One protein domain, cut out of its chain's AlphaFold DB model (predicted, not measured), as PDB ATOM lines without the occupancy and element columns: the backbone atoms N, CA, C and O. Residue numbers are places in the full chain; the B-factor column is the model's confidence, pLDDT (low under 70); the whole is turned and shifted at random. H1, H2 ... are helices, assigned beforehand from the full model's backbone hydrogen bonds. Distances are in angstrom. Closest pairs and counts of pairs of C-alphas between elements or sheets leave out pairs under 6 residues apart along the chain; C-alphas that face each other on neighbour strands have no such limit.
ATOM      1  N   LEU A  33     116.712 121.704 137.281       85.69
ATOM      2  CA  LEU A  33     115.843 122.879 137.301       85.69
ATOM      3  C   LEU A  33     115.322 123.135 138.719       85.69
ATOM      4  O   LEU A  33     114.731 122.251 139.338       85.69
ATOM      5  N   PHE A  34     115.483 124.368 139.205       86.62
ATOM      6  CA  PHE A  34     114.858 124.836 140.442       86.62
ATOM      7  C   PHE A  34     113.602 125.652 140.127       86.62
ATOM      8  O   PHE A  34     113.651 126.655 139.408       86.62
ATOM      9  N   VAL A  35     112.472 125.226 140.692       89.62
ATOM     10  CA  VAL A  35     111.185 125.922 140.598       89.62
ATOM     11  C   VAL A  35     110.764 126.362 141.994       89.62
ATOM     12  O   VAL A  35     110.749 125.561 142.926       89.62
ATOM     13  N   TYR A  36     110.439 127.646 142.130       89.25
ATOM     14  CA  TYR A  36     110.126 128.270 143.410       89.25
ATOM     15  C   TYR A  36     108.614 128.369 143.600       89.25
ATOM     16  O   TYR A  36     107.930 129.032 142.822       89.25
ATOM     17  N   ASP A  37     108.104 127.732 144.651       92.62
ATOM     18  CA  ASP A  37     106.722 127.900 145.101       92.62
ATOM     19  C   ASP A  37     106.635 129.156 145.979       92.62
ATOM     20  O   ASP A  37     106.805 129.094 147.196       92.62
ATOM     21  N   LEU A  38     106.477 130.319 145.334       91.50
ATOM     22  CA  LEU A  38     106.488 131.623 146.012       91.50
ATOM     23  C   LEU A  38     105.345 131.770 147.024       91.50
ATOM     24  O   LEU A  38     105.518 132.460 148.025       91.50
ATOM     25  N   ASP A  39     104.217 131.097 146.786       91.25
ATOM     26  CA  ASP A  39     103.049 131.123 147.670       91.25
ATOM     27  C   ASP A  39     103.297 130.320 148.961       91.25
ATOM     28  O   ASP A  39     102.731 130.630 150.008       91.25
ATOM     29  N   ALA A  40     104.179 129.315 148.909       92.75
ATOM     30  CA  ALA A  40     104.585 128.518 150.067       92.75
ATOM     31  C   ALA A  40     105.749 129.136 150.869       92.75
ATOM     32  O   ALA A  40     106.078 128.645 151.952       92.75
ATOM     33  N   MET A  41     106.403 130.183 150.354       91.94
ATOM     34  CA  MET A  41     107.556 130.809 151.004       91.94
ATOM     35  C   MET A  41     107.151 131.921 151.983       91.94
ATOM     36  O   MET A  41     106.192 132.657 151.740       91.94
ATOM     37  N   PRO A  42     107.935 132.141 153.057       95.00
ATOM     38  CA  PRO A  42     107.845 133.366 153.844       95.00
ATOM     39  C   PRO A  42     107.981 134.603 152.945       95.00
ATOM     40  O   PRO A  42     108.865 134.662 152.087       95.00
ATOM     41  N   LYS A  43     107.109 135.604 153.124       90.31
ATOM     42  CA  LYS A  43     107.039 136.792 152.241       90.31
ATOM     43  C   LYS A  43     108.366 137.544 152.144       90.31
ATOM     44  O   LYS A  43     108.707 138.100 151.101       90.31
ATOM     45  N   ASP A  44     109.107 137.569 153.242       93.69
ATOM     46  CA  ASP A  44     110.414 138.194 153.337       93.69
ATOM     47  C   ASP A  44     111.485 137.488 152.503       93.69
ATOM     48  O   ASP A  44     112.410 138.159 152.054       93.69
ATOM     49  N   VAL A  45     111.321 136.191 152.247       92.19
ATOM     50  CA  VAL A  45     112.182 135.383 151.377       92.19
ATOM     51  C   VAL A  45     111.676 135.405 149.932       92.19
ATOM     52  O   VAL A  45     112.459 135.615 149.006       92.19
ATOM     53  N   ALA A  46     110.363 135.270 149.721       91.44
ATOM     54  CA  ALA A  46     109.742 135.234 148.394       91.44
ATOM     55  C   ALA A  46     110.102 136.462 147.537       91.44
ATOM     56  O   ALA A  46     110.318 136.342 146.330       91.44
ATOM     57  N   ARG A  47     110.251 137.640 148.167       91.81
ATOM     58  CA  ARG A  47     110.615 138.891 147.481       91.81
ATOM     59  C   ARG A  47     111.926 138.806 146.690       91.81
ATOM     60  O   ARG A  47     112.057 139.494 145.683       91.81
ATOM     61  N   TYR A  48     112.876 137.968 147.116       93.75
ATOM     62  CA  TYR A  48     114.164 137.805 146.430       93.75
ATOM     63  C   TYR A  48     114.032 137.054 145.101       93.75
ATOM     64  O   TYR A  48     114.862 137.226 144.213       93.75
ATOM     65  N   PHE A  49     112.972 136.261 144.944       90.88
ATOM     66  CA  PHE A  49     112.697 135.478 143.740       90.88
ATOM     67  C   PHE A  49     111.649 136.138 142.833       90.88
ATOM     68  O   PHE A  49     111.430 135.694 141.710       90.88
ATOM     69  N   TYR A  50     111.023 137.231 143.268       89.44
ATOM     70  CA  TYR A  50     110.053 137.951 142.448       89.44
ATOM     71  C   TYR A  50     110.630 138.493 141.122       89.44
ATOM     72  O   TYR A  50     109.956 138.372 140.095       89.44
ATOM     73  N   PRO A  51     111.876 139.023 141.073       92.94
ATOM     74  CA  PRO A  51     112.456 139.512 139.823       92.94
ATOM     75  C   PRO A  51     112.527 138.455 138.713       92.94
ATOM     76  O   PRO A  51     112.194 138.773 137.574       92.94
ATOM     77  N   ILE A  52     112.881 137.202 139.036       91.81
ATOM     78  CA  ILE A  52     112.980 136.137 138.023       91.81
ATOM     79  C   ILE A  52     111.601 135.740 137.478       91.81
ATOM     80  O   ILE A  52     111.460 135.462 136.289       91.81
ATOM     81  N   SER A  53     110.558 135.767 138.312       91.88
ATOM     82  CA  SER A  53     109.183 135.537 137.853       91.88
ATOM     83  C   SER A  53     108.702 136.644 136.914       91.88
ATOM     84  O   SER A  53     108.119 136.349 135.870       91.88
ATOM     85  N   LEU A  54     109.016 137.908 137.225       92.81
ATOM     86  CA  LEU A  54     108.697 139.038 136.348       92.81
ATOM     87  C   LEU A  54     109.456 138.980 135.023       92.81
ATOM     88  O   LEU A  54     108.898 139.317 133.983       92.81
ATOM     89  N   GLU A  55     110.726 138.581 135.043       93.94
ATOM     90  CA  GLU A  55     111.516 138.401 133.824       93.94
ATOM     91  C   GLU A  55     110.882 137.346 132.911       93.94
ATOM     92  O   GLU A  55     110.596 137.639 131.753       93.94
ATOM     93  N   ARG A  56     110.537 136.174 133.461       91.75
ATOM     94  CA  ARG A  56     109.831 135.114 132.722       91.75
ATOM     95  C   ARG A  56     108.503 135.601 132.140       91.75
ATOM     96  O   ARG A  56     108.204 135.303 130.987       91.75
ATOM     97  N   ALA A  57     107.730 136.369 132.912       90.38
ATOM     98  CA  ALA A  57     106.478 136.961 132.446       90.38
ATOM     99  C   ALA A  57     106.695 137.917 131.268       90.38
ATOM    100  O   ALA A  57     105.995 137.820 130.263       90.38
ATOM    101  N   ARG A  58     107.697 138.802 131.351       89.94
ATOM    102  CA  ARG A  58     108.038 139.716 130.251       89.94
ATOM    103  C   ARG A  58     108.471 138.961 129.004       89.94
ATOM    104  O   ARG A  58     108.016 139.308 127.923       89.94
ATOM    105  N   THR A  59     109.295 137.926 129.139       89.44
ATOM    106  CA  THR A  59     109.690 137.082 128.003       89.44
ATOM    107  C   THR A  59     108.470 136.458 127.339       89.44
ATOM    108  O   THR A  59     108.343 136.520 126.120       89.44
ATOM    109  N   LEU A  60     107.548 135.916 128.135       87.06
ATOM    110  CA  LEU A  60     106.318 135.314 127.629       87.06
ATOM    111  C   LEU A  60     105.466 136.317 126.852       87.06
ATOM    112  O   LEU A  60     105.064 136.050 125.723       87.06
ATOM    113  N   VAL A  61     105.237 137.486 127.449       84.81
ATOM    114  CA  VAL A  61     104.497 138.586 126.829       84.81
ATOM    115  C   VAL A  61     105.159 139.007 125.522       84.81
ATOM    116  O   VAL A  61     104.472 139.105 124.512       84.81
ATOM    117  N   SER A  62     106.479 139.194 125.505       84.62
ATOM    118  CA  SER A  62     107.220 139.570 124.297       84.62
ATOM    119  C   SER A  62     107.059 138.546 123.174       84.62
ATOM    120  O   SER A  62     106.849 138.939 122.029       84.62
ATOM    121  N   VAL A  63     107.113 137.247 123.490       83.38
ATOM    122  CA  VAL A  63     106.908 136.174 122.505       83.38
ATOM    123  C   VAL A  63     105.481 136.202 121.959       83.38
ATOM    124  O   VAL A  63     105.302 136.195 120.745       83.38
ATOM    125  N   ILE A  64     104.469 136.317 122.826       80.12
ATOM    126  CA  ILE A  64     103.063 136.412 122.402       80.12
ATOM    127  C   ILE A  64     102.832 137.676 121.558       80.12
ATOM    128  O   ILE A  64     102.130 137.641 120.552       80.12
ATOM    129  N   MET A  65     103.421 138.816 121.919       77.38
ATOM    130  CA  MET A  65     103.252 140.051 121.146       77.38
ATOM    131  C   MET A  65     103.938 139.993 119.774       77.38
ATOM    132  O   MET A  65     103.431 140.603 118.829       77.38
ATOM    133  N   ALA A  66     105.062 139.277 119.671       79.44
ATOM    134  CA  ALA A  66     105.796 139.070 118.424       79.44
ATOM    135  C   ALA A  66     105.130 138.040 117.496       79.44
ATOM    136  O   ALA A  66     105.314 138.114 116.281       79.44
ATOM    137  N   ASP A  67     104.356 137.103 118.043       75.62
ATOM    138  CA  ASP A  67     103.638 136.103 117.260       75.62
ATOM    139  C   ASP A  67     102.387 136.705 116.586       75.62
ATOM    140  O   ASP A  67     101.523 137.342 117.201       75.62
ATOM    141  N   THR A  68     102.311 136.532 115.265       60.53
ATOM    142  CA  THR A  68     101.224 137.036 114.417       60.53
ATOM    143  C   THR A  68      99.966 136.171 114.491       60.53
ATOM    144  O   THR A  68      98.903 136.643 114.088       60.53
ATOM    145  N   GLN A  69     100.065 134.951 115.033       64.19
ATOM    146  CA  GLN A  69      98.946 134.023 115.256       64.19
ATOM    147  C   GLN A  69      98.430 134.025 116.702       64.19
ATOM    148  O   GLN A  69      97.564 133.223 117.050       64.19
ATOM    149  N   SER A  70      98.935 134.926 117.545       61.31
ATOM    150  CA  SER A  70      98.557 134.998 118.955       61.31
ATOM    151  C   SER A  70      97.052 135.158 119.186       61.31
ATOM    152  O   SER A  70      96.382 135.839 118.399       61.31
ATOM    153  N   PRO A  71      96.520 134.620 120.308       60.16
ATOM    154  CA  PRO A  71      95.105 134.712 120.643       60.16
ATOM    155  C   PRO A  71      94.589 136.149 120.521       60.16
ATOM    156  O   PRO A  71      95.233 137.105 120.973       60.16
ATOM    157  N   SER A  72      93.408 136.310 119.921       57.00
ATOM    158  CA  SER A  72      92.770 137.615 119.700       57.00
ATOM    159  C   SER A  72      92.647 138.430 120.995       57.00
ATOM    160  O   SER A  72      92.867 139.641 120.966       57.00
ATOM    161  N   SER A  73      92.428 137.761 122.134       56.91
ATOM    162  CA  SER A  73      92.388 138.351 123.481       56.91
ATOM    163  C   SER A  73      93.665 139.116 123.861       56.91
ATOM    164  O   SER A  73      93.584 140.158 124.504       56.91
ATOM    165  N   PHE A  74      94.846 138.642 123.445       59.72
ATOM    166  CA  PHE A  74      96.127 139.315 123.715       59.72
ATOM    167  C   PHE A  74      96.454 140.375 122.654       59.72
ATOM    168  O   PHE A  74      97.105 141.381 122.935       59.72
ATOM    169  N   SER A  75      95.950 140.184 121.432       52.00
ATOM    170  CA  SER A  75      96.097 141.142 120.335       52.00
ATOM    171  C   SER A  75      95.383 142.473 120.609       52.00
ATOM    172  O   SER A  75      95.897 143.517 120.214       52.00
ATOM    173  N   SER A  76      94.265 142.468 121.344       51.44
ATOM    174  CA  SER A  76      93.588 143.693 121.808       51.44
ATOM    175  C   SER A  76      94.372 144.460 122.885       51.44
ATOM    176  O   SER A  76      94.189 145.666 123.025       51.44
ATOM    177  N   ALA A  77      95.282 143.793 123.606       55.56
ATOM    178  CA  ALA A  77      96.147 144.398 124.624       55.56
ATOM    179  C   ALA A  77      97.460 144.972 124.055       55.56
ATOM    180  O   ALA A  77      98.238 145.567 124.804       55.56
ATOM    181  N   LYS A  78      97.701 144.862 122.732       55.06
ATOM    182  CA  LYS A  78      98.946 145.291 122.053       55.06
ATOM    183  C   LYS A  78      99.347 146.759 122.285       55.06
ATOM    184  O   LYS A  78     100.479 147.113 121.975       55.06
ATOM    185  N   GLY A  79      98.463 147.595 122.837       54.88
ATOM    186  CA  GLY A  79      98.728 149.006 123.132       54.88
ATOM    187  C   GLY A  79      98.752 149.418 124.611       54.88
ATOM    188  O   GLY A  79      99.057 150.577 124.876       54.88
ATOM    189  N   SER A  80      98.418 148.554 125.580       62.62
ATOM    190  CA  SER A  80      98.313 148.994 126.986       62.62
ATOM    191  C   SER A  80      98.454 147.850 127.994       62.62
ATOM    192  O   SER A  80      97.513 147.516 128.704       62.62
ATOM    193  N   LEU A  81      99.640 147.242 128.066       71.75
ATOM    194  CA  LEU A  81     100.014 146.452 129.240       71.75
ATOM    195  C   LEU A  81     100.650 147.386 130.267       71.75
ATOM    196  O   LEU A  81     101.650 148.053 129.989       71.75
ATOM    197  N   ASN A  82     100.060 147.445 131.452       79.88
ATOM    198  CA  ASN A  82     100.592 148.187 132.581       79.88
ATOM    199  C   ASN A  82     101.365 147.249 133.530       79.88
ATOM    200  O   ASN A  82     101.461 146.036 133.335       79.88
ATOM    201  N   ARG A  83     101.956 147.823 134.581       79.06
ATOM    202  CA  ARG A  83     102.721 147.060 135.575       79.06
ATOM    203  C   ARG A  83     101.880 145.987 136.282       79.06
ATOM    204  O   ARG A  83     102.388 144.894 136.503       79.06
ATOM    205  N   GLY A  84     100.635 146.302 136.635       84.00
ATOM    206  CA  GLY A  84      99.720 145.381 137.309       84.00
ATOM    207  C   GLY A  84      99.424 144.139 136.472       84.00
ATOM    208  O   GLY A  84      99.439 143.037 137.012       84.00
ATOM    209  N   ASP A  85      99.282 144.299 135.155       84.81
ATOM    210  CA  ASP A  85      99.056 143.171 134.243       84.81
ATOM    211  C   ASP A  85     100.267 142.222 134.228       84.81
ATOM    212  O   ASP A  85     100.123 141.002 134.309       84.81
ATOM    213  N   ILE A  86     101.490 142.770 134.192       87.69
ATOM    214  CA  ILE A  86     102.724 141.969 134.255       87.69
ATOM    215  C   ILE A  86     102.867 141.260 135.607       87.69
ATOM    216  O   ILE A  86     103.288 140.100 135.645       87.69
ATOM    217  N   ASP A  87     102.519 141.930 136.705       89.31
ATOM    218  CA  ASP A  87     102.563 141.351 138.048       89.31
ATOM    219  C   ASP A  87     101.563 140.175 138.173       89.31
ATOM    220  O   ASP A  87     101.907 139.130 138.739       89.31
ATOM    221  N   GLU A  88     100.366 140.294 137.587       89.31
ATOM    222  CA  GLU A  88      99.361 139.222 137.542       89.31
ATOM    223  C   GLU A  88      99.815 138.042 136.673       89.31
ATOM    224  O   GLU A  88      99.794 136.893 137.132       89.31
ATOM    225  N   ILE A  89     100.312 138.311 135.460       90.38
ATOM    226  CA  ILE A  89     100.867 137.283 134.563       90.38
ATOM    227  C   ILE A  89     102.015 136.540 135.253       90.38
ATOM    228  O   ILE A  89     102.065 135.311 135.223       90.38
ATOM    229  N   SER A  90     102.913 137.265 135.921       92.00
ATOM    230  CA  SER A  90     104.024 136.699 136.693       92.00
ATOM    231  C   SER A  90     103.546 135.757 137.798       92.00
ATOM    232  O   SER A  90     104.085 134.652 137.954       92.00
ATOM    233  N   ALA A  91     102.499 136.145 138.530       91.62
ATOM    234  CA  ALA A  91     101.917 135.317 139.577       91.62
ATOM    235  C   ALA A  91     101.271 134.040 139.008       91.62
ATOM    236  O   ALA A  91     101.513 132.942 139.519       91.62
ATOM    237  N   VAL A  92     100.487 134.161 137.932       93.12
ATOM    238  CA  VAL A  92      99.859 133.015 137.252       93.12
ATOM    239  C   VAL A  92     100.918 132.059 136.706       93.12
ATOM    240  O   VAL A  92     100.865 130.858 136.982       93.12
ATOM    241  N   LEU A  93     101.918 132.586 135.998       93.00
ATOM    242  CA  LEU A  93     102.990 131.799 135.397       93.00
ATOM    243  C   LEU A  93     103.799 131.039 136.453       93.00
ATOM    244  O   LEU A  93     104.094 129.857 136.273       93.00
ATOM    245  N   SER A  94     104.115 131.687 137.577       93.69
ATOM    246  CA  SER A  94     104.845 131.060 138.685       93.69
ATOM    247  C   SER A  94     104.076 129.872 139.272       93.69
ATOM    248  O   SER A  94     104.655 128.798 139.448       93.69
ATOM    249  N   ARG A  95     102.761 130.016 139.496       94.81
ATOM    250  CA  ARG A  95     101.906 128.921 139.987       94.81
ATOM    251  C   ARG A  95     101.790 127.771 138.989       94.81
ATOM    252  O   ARG A  95     101.888 126.611 139.386       94.81
ATOM    253  N   LEU A  96     101.615 128.074 137.701       95.56
ATOM    254  CA  LEU A  96     101.563 127.052 136.651       95.56
ATOM    255  C   LEU A  96     102.884 126.285 136.543       95.56
ATOM    256  O   LEU A  96     102.871 125.061 136.420       95.56
ATOM    257  N   LEU A  97     104.020 126.977 136.648       95.19
ATOM    258  CA  LEU A  97     105.334 126.343 136.619       95.19
ATOM    259  C   LEU A  97     105.513 125.365 137.783       95.19
ATOM    260  O   LEU A  97     105.960 124.242 137.569       95.19
ATOM    261  N   VAL A  98     105.106 125.750 138.996       95.31
ATOM    262  CA  VAL A  98     105.104 124.857 140.167       95.31
ATOM    263  C   VAL A  98     104.192 123.652 139.936       95.31
ATOM    264  O   VAL A  98     104.598 122.517 140.196       95.31
ATOM    265  N   LEU A  99     102.973 123.885 139.442       95.69
ATOM    266  CA  LEU A  99     101.986 122.838 139.177       95.69
ATOM    267  C   LEU A  99     102.525 121.783 138.202       95.69
ATOM    268  O   LEU A  99     102.445 120.587 138.486       95.69
ATOM    269  N   VAL A 100     103.087 122.221 137.075       95.94
ATOM    270  CA  VAL A 100     103.620 121.327 136.041       95.94
ATOM    271  C   VAL A 100     104.901 120.650 136.524       95.94
ATOM    272  O   VAL A 100     104.997 119.426 136.479       95.94
ATOM    273  N   ALA A 101     105.869 121.409 137.048       93.31
ATOM    274  CA  ALA A 101     107.177 120.875 137.426       93.31
ATOM    275  C   ALA A 101     107.112 119.842 138.563       93.31
ATOM    276  O   ALA A 101     107.939 118.929 138.606       93.31
ATOM    277  N   LYS A 102     106.108 119.913 139.455       92.31
ATOM    278  CA  LYS A 102     105.889 118.893 140.500       92.31
ATOM    279  C   LYS A 102     105.791 117.474 139.921       92.31
ATOM    280  O   LYS A 102     106.296 116.538 140.544       92.31
ATOM    281  N   GLN A 103     105.231 117.320 138.718       92.88
ATOM    282  CA  GLN A 103     105.095 116.029 138.026       92.88
ATOM    283  C   GLN A 103     106.450 115.425 137.613       92.88
ATOM    284  O   GLN A 103     106.569 114.209 137.496       92.88
ATOM    285  N   TYR A 104     107.482 116.259 137.475       90.50
ATOM    286  CA  TYR A 104     108.827 115.880 137.036       90.50
ATOM    287  C   TYR A 104     109.819 115.737 138.195       90.50
ATOM    288  O   TYR A 104     110.963 115.350 137.987       90.50
ATOM    289  N   SER A 105     109.394 116.000 139.436       84.94
ATOM    290  CA  SER A 105     110.271 116.047 140.620       84.94
ATOM    291  C   SER A 105     111.062 114.762 140.905       84.94
ATOM    292  O   SER A 105     112.073 114.809 141.604       84.94
ATOM    293  N   ARG A 106     110.616 113.611 140.386       84.00
ATOM    294  CA  ARG A 106     111.286 112.306 140.541       84.00
ATOM    295  C   ARG A 106     112.038 111.851 139.292       84.00
ATOM    296  O   ARG A 106     112.688 110.808 139.326       84.00
ATOM    297  N   GLN A 107     111.926 112.590 138.194       83.69
ATOM    298  CA  GLN A 107     112.574 112.237 136.942       83.69
ATOM    299  C   GLN A 107     114.045 112.639 136.999       83.69
ATOM    300  O   GLN A 107     114.392 113.747 137.402       83.69
ATOM    301  N   ARG A 108     114.928 111.720 136.604       76.75
ATOM    302  CA  ARG A 108     116.347 112.034 136.444       76.75
ATOM    303  C   ARG A 108     116.546 112.655 135.070       76.75
ATOM    304  O   ARG A 108     116.249 112.013 134.068       76.75
ATOM    305  N   ALA A 109     117.043 113.884 135.045       75.19
ATOM    306  CA  ALA A 109     117.527 114.525 133.832       75.19
ATOM    307  C   ALA A 109     119.028 114.256 133.693       75.19
ATOM    308  O   ALA A 109     119.760 114.309 134.688       75.19
ATOM    309  N   SER A 110     119.488 113.966 132.477       73.25
ATOM    310  CA  SER A 110     120.922 113.987 132.200       73.25
ATOM    311  C   SER A 110     121.410 115.433 132.225       73.25
ATOM    312  O   SER A 110     120.723 116.339 131.761       73.25
ATOM    313  N   TYR A 111     122.605 115.663 132.761       70.75
ATOM    314  CA  TYR A 111     123.195 116.996 132.746       70.75
ATOM    315  C   TYR A 111     123.404 117.467 131.297       70.75
ATOM    316  O   TYR A 111     124.043 116.767 130.511       70.75
ATOM    317  N   GLY A 112     122.863 118.638 130.959       71.19
ATOM    318  CA  GLY A 112     122.917 119.241 129.622       71.19
ATOM    319  C   GLY A 112     121.767 118.834 128.694       71.19
ATOM    320  O   GLY A 112     121.692 119.336 127.575       71.19
ATOM    321  N   ASP A 113     120.875 117.947 129.140       81.62
ATOM    322  CA  ASP A 113     119.666 117.592 128.404       81.62
ATOM    323  C   ASP A 113     118.517 118.541 128.772       81.62
ATOM    324  O   ASP A 113     117.773 118.333 129.734       81.62
ATOM    325  N   GLU A 114     118.373 119.600 127.979       88.31
ATOM    326  CA  GLU A 114     117.315 120.601 128.141       88.31
ATOM    327  C   GLU A 114     115.918 120.094 127.748       88.31
ATOM    328  O   GLU A 114     114.938 120.810 127.954       88.31
ATOM    329  N   SER A 115     115.771 118.879 127.198       89.50
ATOM    330  CA  SER A 115     114.481 118.387 126.686       89.50
ATOM    331  C   SER A 115     113.368 118.421 127.738       89.50
ATOM    332  O   SER A 115     112.262 118.880 127.451       89.50
ATOM    333  N   ILE A 116     113.674 118.026 128.978       89.31
ATOM    334  CA  ILE A 116     112.719 118.039 130.094       89.31
ATOM    335  C   ILE A 116     112.343 119.474 130.478       89.31
ATOM    336  O   ILE A 116     111.181 119.753 130.774       89.31
ATOM    337  N   VAL A 117     113.306 120.397 130.468       90.62
ATOM    338  CA  VAL A 117     113.050 121.811 130.774       90.62
ATOM    339  C   VAL A 117     112.156 122.415 129.699       90.62
ATOM    340  O   VAL A 117     111.142 123.032 130.035       90.62
ATOM    341  N   TYR A 118     112.468 122.167 128.424       91.81
ATOM    342  CA  TYR A 118     111.621 122.564 127.304       91.81
ATOM    343  C   TYR A 118     110.207 122.004 127.444       91.81
ATOM    344  O   TYR A 118     109.250 122.768 127.358       91.81
ATOM    345  N   GLU A 119     110.054 120.712 127.741       93.25
ATOM    346  CA  GLU A 119     108.738 120.092 127.904       93.25
ATOM    347  C   GLU A 119     107.921 120.756 129.025       93.25
ATOM    348  O   GLU A 119     106.742 121.071 128.831       93.25
ATOM    349  N   ILE A 120     108.547 121.021 130.178       93.94
ATOM    350  CA  ILE A 120     107.911 121.726 131.299       93.94
ATOM    351  C   ILE A 120     107.433 123.110 130.846       93.94
ATOM    352  O   ILE A 120     106.257 123.435 131.029       93.94
ATOM    353  N   TYR A 121     108.303 123.917 130.232       92.62
ATOM    354  CA  TYR A 121     107.938 125.266 129.791       92.62
ATOM    355  C   TYR A 121     106.873 125.256 128.689       92.62
ATOM    356  O   TYR A 121     105.944 126.058 128.751       92.62
ATOM    357  N   THR A 122     106.933 124.327 127.733       92.94
ATOM    358  CA  THR A 122     105.903 124.169 126.696       92.94
ATOM    359  C   THR A 122     104.546 123.825 127.308       92.94
ATOM    360  O   THR A 122     103.535 124.422 126.939       92.94
ATOM    361  N   LYS A 123     104.493 122.905 128.281       95.56
ATOM    362  CA  LYS A 123     103.240 122.574 128.981       95.56
ATOM    363  C   LYS A 123     102.687 123.767 129.750       95.56
ATOM    364  O   LYS A 123     101.488 124.032 129.670       95.56
ATOM    365  N   VAL A 124     103.547 124.502 130.453       94.75
ATOM    366  CA  VAL A 124     103.165 125.729 131.166       94.75
ATOM    367  C   VAL A 124     102.606 126.769 130.201       94.75
ATOM    368  O   VAL A 124     101.539 127.319 130.461       94.75
ATOM    369  N   PHE A 125     103.280 126.997 129.074       90.81
ATOM    370  CA  PHE A 125     102.844 127.949 128.059       90.81
ATOM    371  C   PHE A 125     101.479 127.585 127.478       90.81
ATOM    372  O   PHE A 125     100.576 128.416 127.459       90.81
ATOM    373  N   ASN A 126     101.281 126.322 127.097       90.19
ATOM    374  CA  ASN A 126     100.003 125.855 126.563       90.19
ATOM    375  C   ASN A 126      98.859 125.989 127.579       90.19
ATOM    376  O   ASN A 126      97.736 126.321 127.206       90.19
ATOM    377  N   LEU A 127      99.122 125.732 128.865       92.69
ATOM    378  CA  LEU A 127      98.131 125.953 129.923       92.69
ATOM    379  C   LEU A 127      97.819 127.439 130.106       92.69
ATOM    380  O   LEU A 127      96.656 127.794 130.280       92.69
ATOM    381  N   PHE A 128      98.836 128.295 130.040       90.00
ATOM    382  CA  PHE A 128      98.672 129.739 130.136       90.00
ATOM    383  C   PHE A 128      97.836 130.296 128.974       90.00
ATOM    384  O   PHE A 128      96.872 131.018 129.214       90.00
ATOM    385  N   LEU A 129      98.127 129.902 127.729       84.00
ATOM    386  CA  LEU A 129      97.334 130.308 126.561       84.00
ATOM    387  C   LEU A 129      95.873 129.861 126.677       84.00
ATOM    388  O   LEU A 129      94.971 130.668 126.472       84.00
ATOM    389  N   LYS A 130      95.624 128.619 127.110       85.50
ATOM    390  CA  LYS A 130      94.256 128.139 127.366       85.50
ATOM    391  C   LYS A 130      93.521 128.986 128.403       85.50
ATOM    392  O   LYS A 130      92.322 129.194 128.265       85.50
ATOM    393  N   GLN A 131      94.209 129.477 129.436       82.56
ATOM    394  CA  GLN A 131      93.601 130.373 130.425       82.56
ATOM    395  C   GLN A 131      93.236 131.743 129.839       82.56
ATOM    396  O   GLN A 131      92.259 132.336 130.284       82.56
ATOM    397  N   LEU A 132      93.977 132.222 128.838       70.56
ATOM    398  CA  LEU A 132      93.691 133.475 128.130       70.56
ATOM    399  C   LEU A 132      92.546 133.358 127.111       70.56
ATOM    400  O   LEU A 132      91.900 134.355 126.790       70.56
ATOM    401  N   GLU A 133      92.314 132.160 126.575       63.91
ATOM    402  CA  GLU A 133      91.230 131.874 125.625       63.91
ATOM    403  C   GLU A 133      89.873 131.644 126.310       63.91
ATOM    404  O   GLU A 133      88.828 131.746 125.664       63.91
ATOM    405  N   LEU A 134      89.860 131.348 127.614       47.75
ATOM    406  CA  LEU A 134      88.621 131.223 128.375       47.75
ATOM    407  C   LEU A 134      87.973 132.611 128.537       47.75
ATOM    408  O   LEU A 134      88.646 133.545 128.978       47.75
TER     409      LEU A 134
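This is residues 33 to 134 of the 141 residues of an uncharacterized protein of Nitrososphaera gargensis (strain Ga9.2) (UniProt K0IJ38). The longest helix, H4, runs through the middle, crossed by H2 nearly at right angles and, farther along, by H5 at a steep tilt. Residues 40 to 45, of which 43 to 45 belong to H1, stick out. The printed part has 102 residues, with five named helices, H1 to H5 in order, which hold 66 of them, and no named strand; its class is all helix, and it is compact: radius of gyration of the C-alphas 14.6 A, spans 41 by 33 by 24 A.

H4, residues 83 to 104, measures 31.8 A from first to last C-alpha, starting at (102.721, 147.060, 135.575). H5, 115 to 133, measures 26.9 A, ending at (91.230, 131.874, 125.625); H2, 50 to 66, 24.4 A; H1, 43 to 46, 5.0 A; H3, 72 to 75, 4.9 A.

H2, with residues 53 to 58 alone, touches H4, about perpendicular at 80 degrees; closest C-alphas Ala 57 and Ser 90, 4.9 A. H5 touches H4 with residues 120 to 128 alone, opposite ways at a steep tilt of 48 degrees; closest C-alphas Leu 96 and Val 124, 5.9 A. H3 only just touches H5, with 3 pairs of C-alphas within 8 A. H1 and H2 meet only through their link. Every O i to N i+4 pair is within hydrogen-bond range in H2 and H5, 16 of 18 in H4.

The farthest C-alphas, Gly 79 and Arg 108, are 43.1 A apart. The printed part has no cut and no long link; pLDDT is under 70 at residues 68 to 80 and 133 to 134.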